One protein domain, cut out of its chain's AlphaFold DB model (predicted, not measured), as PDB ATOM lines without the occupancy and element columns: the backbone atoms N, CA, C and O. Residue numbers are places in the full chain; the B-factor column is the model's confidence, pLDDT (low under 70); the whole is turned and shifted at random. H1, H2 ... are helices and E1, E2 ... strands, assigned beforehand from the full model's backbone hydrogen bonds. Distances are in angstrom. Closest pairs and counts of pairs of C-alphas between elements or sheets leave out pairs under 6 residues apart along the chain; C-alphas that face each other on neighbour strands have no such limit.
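This is residues 81 to 163 of the 391 residues of an uncharacterized protein of Bacteroides thetaiotaomicron CAG:40 (UniProt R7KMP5). Three helices form an up-and-down bundle, each running against the one before, and the hairpin E1 E2 packs across the end where H2 begins and H3 ends. The printed part has 83 residues, with three named helices, then two antiparallel strands; the class is mixed. It is compact, radius of gyration of the C-alphas 12.7 A, spanning 36 by 28 by 18 A.

Find C-alpha 81 at (24.622, 31.066, -10.344); H1 runs 16.7 A to residue 92. H2, residues 104 to 120, spans 24.7 A; H3, residues 125 to 141, 23.5 A. E1 is residues 142 to 148; E2, residues 156 to 162, ends at (42.891, 30.684, -33.718).

H1 and H2, a hairpin, touch; their closest C-alphas, Ala 91 and Gln 111, are 5.0 A apart. H3's closest C-alpha to E2 is Leu 138, 7.2 A from Ile 161. Between E1 and E2, N 145 and O 159 are 2.9 A apart. Every O i to N i+4 pair is within hydrogen-bond range in H1 and H3, and 12 of 13 in H2.

The printed part has no cut. The H1 to H2 link is long. Residues 100 to 104 are under 70 in pLDDT.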
ATOM      1  N   ALA A  81      24.843  32.491 -10.080       86.81
ATOM      2  CA  ALA A  81      24.622  31.066 -10.344       86.81
ATOM      3  C   ALA A  81      24.474  30.738 -11.845       86.81
ATOM      4  O   ALA A  81      24.956  29.705 -12.308       86.81
ATOM      5  N   GLN A  82      23.835  31.620 -12.624       86.56
ATOM      6  CA  GLN A  82      23.702  31.450 -14.075       86.56
ATOM      7  C   GLN A  82      25.047  31.650 -14.780       86.56
ATOM      8  O   GLN A  82      25.372  30.884 -15.687       86.56
ATOM      9  N   LEU A  83      25.848  32.622 -14.327       87.06
ATOM     10  CA  LEU A  83      27.207  32.858 -14.820       87.06
ATOM     11  C   LEU A  83      28.120  31.655 -14.550       87.06
ATOM     12  O   LEU A  83      28.779  31.182 -15.472       87.06
ATOM     13  N   VAL A  84      28.098  31.097 -13.338       89.25
ATOM     14  CA  VAL A  84      28.869  29.889 -12.987       89.25
ATOM     15  C   VAL A  84      28.435  28.697 -13.845       89.25
ATOM     16  O   VAL A  84      29.273  28.042 -14.466       89.25
ATOM     17  N   ALA A  85      27.127  28.448 -13.976       88.81
ATOM     18  CA  ALA A  85      26.612  27.370 -14.823       88.81
ATOM     19  C   ALA A  85      27.007  27.542 -16.302       88.81
ATOM     20  O   ALA A  85      27.308  26.564 -16.991       88.81
ATOM     21  N   PHE A  86      27.019  28.779 -16.804       87.62
ATOM     22  CA  PHE A  86      27.491  29.097 -18.148       87.62
ATOM     23  C   PHE A  86      29.001  28.868 -18.293       87.62
ATOM     24  O   PHE A  86      29.438  28.232 -19.254       87.62
ATOM     25  N   GLY A  87      29.788  29.299 -17.310       89.25
ATOM     26  CA  GLY A  87      31.227  29.070 -17.240       89.25
ATOM     27  C   GLY A  87      31.598  27.584 -17.242       89.25
ATOM     28  O   GLY A  87      32.471  27.174 -18.005       89.25
ATOM     29  N   HIS A  88      30.895  26.740 -16.480       90.25
ATOM     30  CA  HIS A  88      31.137  25.293 -16.509       90.25
ATOM     31  C   HIS A  88      30.857  24.690 -17.891       90.25
ATOM     32  O   HIS A  88      31.663  23.906 -18.390       90.25
ATOM     33  N   LYS A  89      29.783  25.118 -18.570       88.81
ATOM     34  CA  LYS A  89      29.508  24.686 -19.953       88.81
ATOM     35  C   LYS A  89      30.608  25.120 -20.923       88.81
ATOM     36  O   LYS A  89      30.907  24.381 -21.865       88.81
ATOM     37  N   LEU A  90      31.201  26.301 -20.724       89.25
ATOM     38  CA  LEU A  90      32.371  26.747 -21.484       89.25
ATOM     39  C   LEU A  90      33.562  25.821 -21.226       89.25
ATOM     40  O   LEU A  90      34.135  25.308 -22.192       89.25
ATOM     41  N   ALA A  91      33.878  25.544 -19.960       89.25
ATOM     42  CA  ALA A  91      34.967  24.652 -19.568       89.25
ATOM     43  C   ALA A  91      34.802  23.236 -20.145       89.25
ATOM     44  O   ALA A  91      35.764  22.633 -20.613       89.25
ATOM     45  N   ASP A  92      33.583  22.708 -20.235       87.62
ATOM     46  CA  ASP A  92      33.348  21.386 -20.830       87.62
ATOM     47  C   ASP A  92      33.713  21.324 -22.327       87.62
ATOM     48  O   ASP A  92      34.008  20.252 -22.861       87.62
ATOM     49  N   ASN A  93      33.753  22.473 -23.011       86.06
ATOM     50  CA  ASN A  93      33.853  22.570 -24.466       86.06
ATOM     51  C   ASN A  93      35.058  23.395 -24.949       86.06
ATOM     52  O   ASN A  93      34.925  24.260 -25.815       86.06
ATOM     53  N   CYS A  94      36.262  23.086 -24.464       86.25
ATOM     54  CA  CYS A  94      37.520  23.714 -24.906       86.25
ATOM     55  C   CYS A  94      38.119  23.063 -26.174       86.25
ATOM     56  O   CYS A  94      39.332  22.898 -26.301       86.25
ATOM     57  N   ASN A  95      37.279  22.649 -27.132       83.19
ATOM     58  CA  ASN A  95      37.729  21.977 -28.365       83.19
ATOM     59  C   ASN A  95      38.405  22.918 -29.379       83.19
ATOM     60  O   ASN A  95      38.945  22.448 -30.379       83.19
ATOM     61  N   TYR A  96      38.393  24.224 -29.112       84.81
ATOM     62  CA  TYR A  96      39.108  25.240 -29.880       84.81
ATOM     63  C   TYR A  96      40.626  25.204 -29.664       84.81
ATOM     64  O   TYR A  96      41.373  25.712 -30.506       84.81
ATOM     65  N   ILE A  97      41.068  24.597 -28.556       85.00
ATOM     66  CA  ILE A  97      42.478  24.375 -28.246       85.00
ATOM     67  C   ILE A  97      43.007  23.272 -29.180       85.00
ATOM     68  O   ILE A  97      42.421  22.182 -29.229       85.00
ATOM     69  N   PRO A  98      44.087  23.530 -29.943       78.69
ATOM     70  CA  PRO A  98      44.686  22.546 -30.838       78.69
ATOM     71  C   PRO A  98      45.034  21.232 -30.126       78.69
ATOM     72  O   PRO A  98      45.514  21.229 -28.996       78.69
ATOM     73  N   LYS A  99      44.828  20.099 -30.805       72.19
ATOM     74  CA  LYS A  99      45.143  18.751 -30.289       72.19
ATOM     75  C   LYS A  99      46.587  18.320 -30.570       72.19
ATOM     76  O   LYS A  99      46.832  17.125 -30.724       72.19
ATOM     77  N   ASP A 100      47.507  19.268 -30.722       68.50
ATOM     78  CA  ASP A 100      48.884  18.948 -31.099       68.50
ATOM     79  C   ASP A 100      49.555  18.036 -30.053       68.50
ATOM     80  O   ASP A 100      49.083  17.945 -28.917       68.50
ATOM     81  N   LYS A 101      50.624  17.320 -30.417       54.19
ATOM     82  CA  LYS A 101      51.214  16.253 -29.576       54.19
ATOM     83  C   LYS A 101      51.703  16.729 -28.193       54.19
ATOM     84  O   LYS A 101      51.822  15.903 -27.296       54.19
ATOM     85  N   SER A 102      51.909  18.033 -27.997       56.31
ATOM     86  CA  SER A 102      52.226  18.686 -26.713       56.31
ATOM     87  C   SER A 102      50.998  19.128 -25.888       56.31
ATOM     88  O   SER A 102      51.146  19.635 -24.784       56.31
ATOM     89  N   CYS A 103      49.777  18.980 -26.418       57.50
ATOM     90  CA  CYS A 103      48.569  19.691 -25.978       57.50
ATOM     91  C   CYS A 103      47.392  18.871 -25.379       57.50
ATOM     92  O   CYS A 103      46.375  19.499 -25.056       57.50
ATOM     93  N   PRO A 104      47.416  17.529 -25.179       60.47
ATOM     94  CA  PRO A 104      46.336  16.869 -24.432       60.47
ATOM     95  C   PRO A 104      46.238  17.372 -22.986       60.47
ATOM     96  O   PRO A 104      45.129  17.491 -22.458       60.47
ATOM     97  N   GLU A 105      47.385  17.678 -22.373       73.81
ATOM     98  CA  GLU A 105      47.483  18.194 -21.007       73.81
ATOM     99  C   GLU A 105      47.045  19.651 -20.916       73.81
ATOM    100  O   GLU A 105      46.232  19.965 -20.055       73.81
ATOM    101  N   LEU A 106      47.454  20.510 -21.859       81.50
ATOM    102  CA  LEU A 106      47.077  21.928 -21.860       81.50
ATOM    103  C   LEU A 106      45.561  22.130 -21.845       81.50
ATOM    104  O   LEU A 106      45.046  22.951 -21.090       81.50
ATOM    105  N   ARG A 107      44.824  21.364 -22.657       85.38
ATOM    106  CA  ARG A 107      43.362  21.459 -22.663       85.38
ATOM    107  C   ARG A 107      42.783  21.064 -21.305       85.38
ATOM    108  O   ARG A 107      41.933  21.782 -20.804       85.38
ATOM    109  N   LYS A 108      43.238  19.958 -20.709       86.12
ATOM    110  CA  LYS A 108      42.765  19.524 -19.382       86.12
ATOM    111  C   LYS A 108      43.120  20.542 -18.295       86.12
ATOM    112  O   LYS A 108      42.274  20.845 -17.462       86.12
ATOM    113  N   LEU A 109      44.329  21.092 -18.349       87.25
ATOM    114  CA  LEU A 109      44.835  22.098 -17.422       87.25
ATOM    115  C   LEU A 109      44.009  23.385 -17.494       87.25
ATOM    116  O   LEU A 109      43.545  23.874 -16.472       87.25
ATOM    117  N   HIS A 110      43.750  23.886 -18.703       89.50
ATOM    118  CA  HIS A 110      42.899  25.054 -18.908       89.50
ATOM    119  C   HIS A 110      41.459  24.801 -18.431       89.50
ATOM    120  O   HIS A 110      40.872  25.642 -17.757       89.50
ATOM    121  N   GLN A 111      40.896  23.620 -18.720       90.62
ATOM    122  CA  GLN A 111      39.570  23.231 -18.228       90.62
ATOM    123  C   GLN A 111      39.501  23.220 -16.701       90.62
ATOM    124  O   GLN A 111      38.506  23.664 -16.134       90.62
ATOM    125  N   GLN A 112      40.539  22.707 -16.042       89.69
ATOM    126  CA  GLN A 112      40.629  22.695 -14.590       89.69
ATOM    127  C   GLN A 112      40.747  24.117 -14.035       89.69
ATOM    128  O   GLN A 112      39.940  24.491 -13.190       89.69
ATOM    129  N   ARG A 113      41.669  24.931 -14.558       89.19
ATOM    130  CA  ARG A 113      41.872  26.305 -14.084       89.19
ATOM    131  C   ARG A 113      40.632  27.172 -14.268       89.19
ATOM    132  O   ARG A 113      40.247  27.880 -13.349       89.19
ATOM    133  N   LEU A 114      39.959  27.064 -15.416       91.06
ATOM    134  CA  LEU A 114      38.718  27.796 -15.651       91.06
ATOM    135  C   LEU A 114      37.637  27.407 -14.631       91.06
ATOM    136  O   LEU A 114      36.909  28.275 -14.165       91.06
ATOM    137  N   ARG A 115      37.536  26.126 -14.250       92.69
ATOM    138  CA  ARG A 115      36.601  25.690 -13.198       92.69
ATOM    139  C   ARG A 115      36.995  26.215 -11.820       92.69
ATOM    140  O   ARG A 115      36.134  26.729 -11.119       92.69
ATOM    141  N   GLU A 116      38.274  26.134 -11.466       91.38
ATOM    142  CA  GLU A 116      38.789  26.655 -10.195       91.38
ATOM    143  C   GLU A 116      38.542  28.163 -10.057       91.38
ATOM    144  O   GLU A 116      38.116  28.622  -8.999       91.38
ATOM    145  N   ASP A 117      38.754  28.934 -11.126       90.69
ATOM    146  CA  ASP A 117      38.490  30.372 -11.132       90.69
ATOM    147  C   ASP A 117      36.982  30.660 -10.997       90.69
ATOM    148  O   ASP A 117      36.584  31.518 -10.210       90.69
ATOM    149  N   LEU A 118      36.114  29.909 -11.684       91.88
ATOM    150  CA  LEU A 118      34.657  30.061 -11.547       91.88
ATOM    151  C   LEU A 118      34.161  29.756 -10.127       91.88
ATOM    152  O   LEU A 118      33.282  30.455  -9.628       91.88
ATOM    153  N   GLU A 119      34.722  28.739  -9.470       91.12
ATOM    154  CA  GLU A 119      34.380  28.378  -8.090       91.12
ATOM    155  C   GLU A 119      34.928  29.400  -7.087       91.12
ATOM    156  O   GLU A 119      34.211  29.825  -6.178       91.12
ATOM    157  N   ARG A 120      36.171  29.864  -7.279       90.88
ATOM    158  CA  ARG A 120      36.813  30.867  -6.415       90.88
ATOM    159  C   ARG A 120      36.045  32.185  -6.401       90.88
ATOM    160  O   ARG A 120      35.913  32.803  -5.347       90.88
ATOM    161  N   TYR A 121      35.540  32.608  -7.556       89.56
ATOM    162  CA  TYR A 121      34.821  33.871  -7.714       89.56
ATOM    163  C   TYR A 121      33.298  33.702  -7.762       89.56
ATOM    164  O   TYR A 121      32.598  34.647  -8.114       89.56
ATOM    165  N   ALA A 122      32.757  32.550  -7.347       85.38
ATOM    166  CA  ALA A 122      31.326  32.237  -7.429       85.38
ATOM    167  C   ALA A 122      30.397  33.281  -6.769       85.38
ATOM    168  O   ALA A 122      29.235  33.404  -7.153       85.38
ATOM    169  N   MET A 123      30.909  34.045  -5.797       83.62
ATOM    170  CA  MET A 123      30.167  35.082  -5.068       83.62
ATOM    171  C   MET A 123      30.312  36.496  -5.657       83.62
ATOM    172  O   MET A 123      29.594  37.396  -5.230       83.62
ATOM    173  N   SER A 124      31.216  36.713  -6.621       88.25
ATOM    174  CA  SER A 124      31.481  38.020  -7.237       88.25
ATOM    175  C   SER A 124      30.987  38.043  -8.681       88.25
ATOM    176  O   SER A 124      31.566  37.407  -9.566       88.25
ATOM    177  N   LYS A 125      29.903  38.784  -8.941       87.00
ATOM    178  CA  LYS A 125      29.321  38.884 -10.287       87.00
ATOM    179  C   LYS A 125      30.302  39.540 -11.258       87.00
ATOM    180  O   LYS A 125      30.448  39.070 -12.383       87.00
ATOM    181  N   GLU A 126      30.984  40.596 -10.830       87.94
ATOM    182  CA  GLU A 126      31.910  41.372 -11.653       87.94
ATOM    183  C   GLU A 126      33.093  40.518 -12.123       87.94
ATOM    184  O   GLU A 126      33.422  40.519 -13.310       87.94
ATOM    185  N   GLU A 127      33.689  39.738 -11.218       89.88
ATOM    186  CA  GLU A 127      34.817  38.853 -11.533       89.88
ATOM    187  C   GLU A 127      34.392  37.704 -12.456       89.88
ATOM    188  O   GLU A 127      35.061  37.421 -13.452       89.88
ATOM    189  N   LEU A 128      33.228  37.089 -12.209       88.81
ATOM    190  CA  LEU A 128      32.679  36.056 -13.097       88.81
ATOM    191  C   LEU A 128      32.458  36.588 -14.515       88.81
ATOM    192  O   LEU A 128      32.815  35.923 -15.491       88.81
ATOM    193  N   VAL A 129      31.904  37.798 -14.645       90.25
ATOM    194  CA  VAL A 129      31.722  38.451 -15.947       90.25
ATOM    195  C   VAL A 129      33.068  38.677 -16.629       90.25
ATOM    196  O   VAL A 129      33.174  38.424 -17.829       90.25
ATOM    197  N   GLN A 130      34.106  39.096 -15.901       91.50
ATOM    198  CA  GLN A 130      35.444  39.276 -16.470       91.50
ATOM    199  C   GLN A 130      36.061  37.955 -16.950       91.50
ATOM    200  O   GLN A 130      36.540  37.890 -18.087       91.50
ATOM    201  N   ILE A 131      36.007  36.894 -16.137       90.88
ATOM    202  CA  ILE A 131      36.540  35.562 -16.474       90.88
ATOM    203  C   ILE A 131      35.853  35.013 -17.727       90.88
ATOM    204  O   ILE A 131      36.514  34.628 -18.695       90.88
ATOM    205  N   ILE A 132      34.520  35.041 -17.745       90.88
ATOM    206  CA  ILE A 132      33.723  34.549 -18.870       90.88
ATOM    207  C   ILE A 132      33.969  35.409 -20.114       90.88
ATOM    208  O   ILE A 132      34.162  34.870 -21.202       90.88
ATOM    209  N   SER A 133      34.027  36.737 -19.980       91.06
ATOM    210  CA  SER A 133      34.297  37.640 -21.108       91.06
ATOM    211  C   SER A 133      35.673  37.396 -21.719       91.06
ATOM    212  O   SER A 133      35.815  37.409 -22.943       91.06
ATOM    213  N   LYS A 134      36.688  37.139 -20.886       91.38
ATOM    214  CA  LYS A 134      38.042  36.800 -21.335       91.38
ATOM    215  C   LYS A 134      38.047  35.496 -22.134       91.38
ATOM    216  O   LYS A 134      38.642  35.452 -23.212       91.38
ATOM    217  N   GLU A 135      37.343  34.476 -21.650       90.62
ATOM    218  CA  GLU A 135      37.207  33.187 -22.334       90.62
ATOM    219  C   GLU A 135      36.450  33.317 -23.668       90.62
ATOM    220  O   GLU A 135      36.892  32.814 -24.705       90.62
ATOM    221  N   LEU A 136      35.340  34.059 -23.688       89.88
ATOM    222  CA  LEU A 136      34.582  34.338 -24.911       89.88
ATOM    223  C   LEU A 136      35.426  35.103 -25.940       89.88
ATOM    224  O   LEU A 136      35.435  34.748 -27.123       89.88
ATOM    225  N   LYS A 137      36.184  36.111 -25.495       90.69
ATOM    226  CA  LYS A 137      37.095  36.877 -26.352       90.69
ATOM    227  C   LYS A 137      38.161  35.976 -26.972       90.69
ATOM    228  O   LYS A 137      38.377  36.048 -28.182       90.69
ATOM    229  N   LEU A 138      38.764  35.080 -26.188       90.00
ATOM    230  CA  LEU A 138      39.756  34.123 -26.681       90.00
ATOM    231  C   LEU A 138      39.180  33.204 -27.772       90.00
ATOM    232  O   LEU A 138      39.851  32.949 -28.773       90.00
ATOM    233  N   ARG A 139      37.926  32.753 -27.643       89.94
ATOM    234  CA  ARG A 139      37.254  31.924 -28.664       89.94
ATOM    235  C   ARG A 139      36.925  32.700 -29.942       89.94
ATOM    236  O   ARG A 139      37.093  32.181 -31.047       89.94
ATOM    237  N   ILE A 140      36.450  33.938 -29.816       87.69
ATOM    238  CA  ILE A 140      35.983  34.744 -30.956       87.69
ATOM    239  C   ILE A 140      37.158  35.370 -31.718       87.69
ATOM    240  O   ILE A 140      37.242  35.246 -32.945       87.69
ATOM    241  N   GLU A 141      38.059  36.040 -31.003       88.56
ATOM    242  CA  GLU A 141      39.173  36.805 -31.574       88.56
ATOM    243  C   GLU A 141      40.448  35.965 -31.705       88.56
ATOM    244  O   GLU A 141      41.231  36.161 -32.638       88.56
ATOM    245  N   GLY A 142      40.619  34.965 -30.840       87.81
ATOM    246  CA  GLY A 142      41.880  34.245 -30.698       87.81
ATOM    247  C   GLY A 142      42.843  34.991 -29.783       87.81
ATOM    248  O   GLY A 142      42.522  36.026 -29.203       87.81
ATOM    249  N   GLY A 143      44.052  34.461 -29.646       88.00
ATOM    250  CA  GLY A 143      45.053  35.036 -28.754       88.00
ATOM    251  C   GLY A 143      46.115  34.025 -28.369       88.00
ATOM    252  O   GLY A 143      46.160  32.921 -28.908       88.00
ATOM    253  N   GLU A 144      46.984  34.409 -27.448       86.06
ATOM    254  CA  GLU A 144      47.919  33.482 -26.824       86.06
ATOM    255  C   GLU A 144      47.290  32.969 -25.525       86.06
ATOM    256  O   GLU A 144      46.981  33.757 -24.632       86.06
ATOM    257  N   LEU A 145      47.066  31.658 -25.442       84.56
ATOM    258  CA  LEU A 145      46.657  30.997 -24.209       84.56
ATOM    259  C   LEU A 145      47.920  30.552 -23.482       84.56
ATOM    260  O   LEU A 145      48.708  29.797 -24.051       84.56
ATOM    261  N   LYS A 146      48.104  31.030 -22.250       84.62
ATOM    262  CA  LYS A 146      49.226  30.667 -21.382       84.62
ATOM    263  C   LYS A 146      48.685  29.994 -20.142       84.62
ATOM    264  O   LYS A 146      47.918  30.611 -19.409       84.62
ATOM    265  N   GLU A 147      49.111  28.765 -19.907       82.62
ATOM    266  CA  GLU A 147      48.766  28.023 -18.705       82.62
ATOM    267  C   GLU A 147      50.018  27.442 -18.074       82.62
ATOM    268  O   GLU A 147      50.898  26.954 -18.772       82.62
ATOM    269  N   THR A 148      50.096  27.493 -16.747       78.56
ATOM    270  CA  THR A 148      51.229  26.929 -16.006       78.56
ATOM    271  C   THR A 148      50.776  25.720 -15.214       78.56
ATOM    272  O   THR A 148      49.770  25.795 -14.508       78.56
ATOM    273  N   SER A 149      51.496  24.612 -15.355       72.12
ATOM    274  CA  SER A 149      51.234  23.370 -14.615       72.12
ATOM    275  C   SER A 149      51.911  23.347 -13.238       72.12
ATOM    276  O   SER A 149      51.524  22.556 -12.380       72.12
ATOM    277  N   GLY A 150      52.849  24.267 -12.990       74.94
ATOM    278  CA  GLY A 150      53.575  24.409 -11.732       74.94
ATOM    279  C   GLY A 150      53.992  25.856 -11.435       74.94
ATOM    280  O   GLY A 150      53.635  26.780 -12.171       74.94
ATOM    281  N   PRO A 151      54.735  26.088 -10.339       71.19
ATOM    282  CA  PRO A 151      55.218  27.416  -9.960       71.19
ATOM    283  C   PRO A 151      56.423  27.888 -10.793       71.19
ATOM    284  O   PRO A 151      56.794  29.058 -10.708       71.19
ATOM    285  N   ARG A 152      57.058  27.004 -11.575       75.12
ATOM    286  CA  ARG A 152      58.234  27.338 -12.389       75.12
ATOM    287  C   ARG A 152      57.826  27.786 -13.788       75.12
ATOM    288  O   ARG A 152      56.869  27.282 -14.362       75.12
ATOM    289  N   ILE A 153      58.609  28.700 -14.360       70.75
ATOM    290  CA  ILE A 153      58.387  29.239 -15.714       70.75
ATOM    291  C   ILE A 153      58.524  28.143 -16.785       70.75
ATOM    292  O   ILE A 153      57.842  28.195 -17.802       70.75
ATOM    293  N   GLU A 154      59.359  27.132 -16.540       74.62
ATOM    294  CA  GLU A 154      59.548  25.975 -17.431       74.62
ATOM    295  C   GLU A 154      58.286  25.103 -17.559       74.62
ATOM    296  O   GLU A 154      58.107  24.432 -18.571       74.62
ATOM    297  N   ASP A 155      57.374  25.181 -16.583       73.19
ATOM    298  CA  ASP A 155      56.106  24.443 -16.555       73.19
ATOM    299  C   ASP A 155      54.970  25.198 -17.296       73.19
ATOM    300  O   ASP A 155      53.796  24.801 -17.228       73.19
ATOM    301  N   MET A 156      55.307  26.310 -17.973       76.38
ATOM    302  CA  MET A 156      54.382  27.173 -18.708       76.38
ATOM    303  C   MET A 156      54.205  26.718 -20.159       76.38
ATOM    304  O   MET A 156      55.101  26.804 -20.996       76.38
ATOM    305  N   TYR A 157      52.978  26.336 -20.485       78.69
ATOM    306  CA  TYR A 157      52.527  26.025 -21.829       78.69
ATOM    307  C   TYR A 157      51.923  27.271 -22.477       78.69
ATOM    308  O   TYR A 157      50.983  27.857 -21.938       78.69
ATOM    309  N   SER A 158      52.414  27.656 -23.657       81.06
ATOM    310  CA  SER A 158      51.790  28.696 -24.476       81.06
ATOM    311  C   SER A 158      51.368  28.160 -25.840       81.06
ATOM    312  O   SER A 158      52.132  27.502 -26.546       81.06
ATOM    313  N   VAL A 159      50.120  28.428 -26.221       84.75
ATOM    314  CA  VAL A 159      49.591  28.056 -27.536       84.75
ATOM    315  C   VAL A 159      48.811  29.213 -28.121       84.75
ATOM    316  O   VAL A 159      47.985  29.851 -27.467       84.75
ATOM    317  N   ARG A 160      49.040  29.464 -29.408       86.75
ATOM    318  CA  ARG A 160      48.263  30.443 -30.152       86.75
ATOM    319  C   ARG A 160      46.912  29.857 -30.549       86.75
ATOM    320  O   ARG A 160      46.821  28.980 -31.406       86.75
ATOM    321  N   ILE A 161      45.854  30.403 -29.973       88.19
ATOM    322  CA  ILE A 161      44.476  30.074 -30.306       88.19
ATOM    323  C   ILE A 161      44.044  30.847 -31.549       88.19
ATOM    324  O   ILE A 161      44.159  32.073 -31.632       88.19
ATOM    325  N   ILE A 162      43.514  30.113 -32.527       89.06
ATOM    326  CA  ILE A 162      42.891  30.684 -33.718       89.06
ATOM    327  C   ILE A 162      41.419  30.957 -33.398       89.06
ATOM    328  O   ILE A 162      40.640  30.014 -33.222       89.06
ATOM    329  N   GLY A 163      41.048  32.237 -33.343       90.12
ATOM    330  CA  GLY A 163      39.667  32.660 -33.125       90.12
ATOM    331  C   GLY A 163      38.756  32.408 -34.326       90.12
ATOM    332  O   GLY A 163      39.224  32.254 -35.461       90.12
TER     333      GLY A 163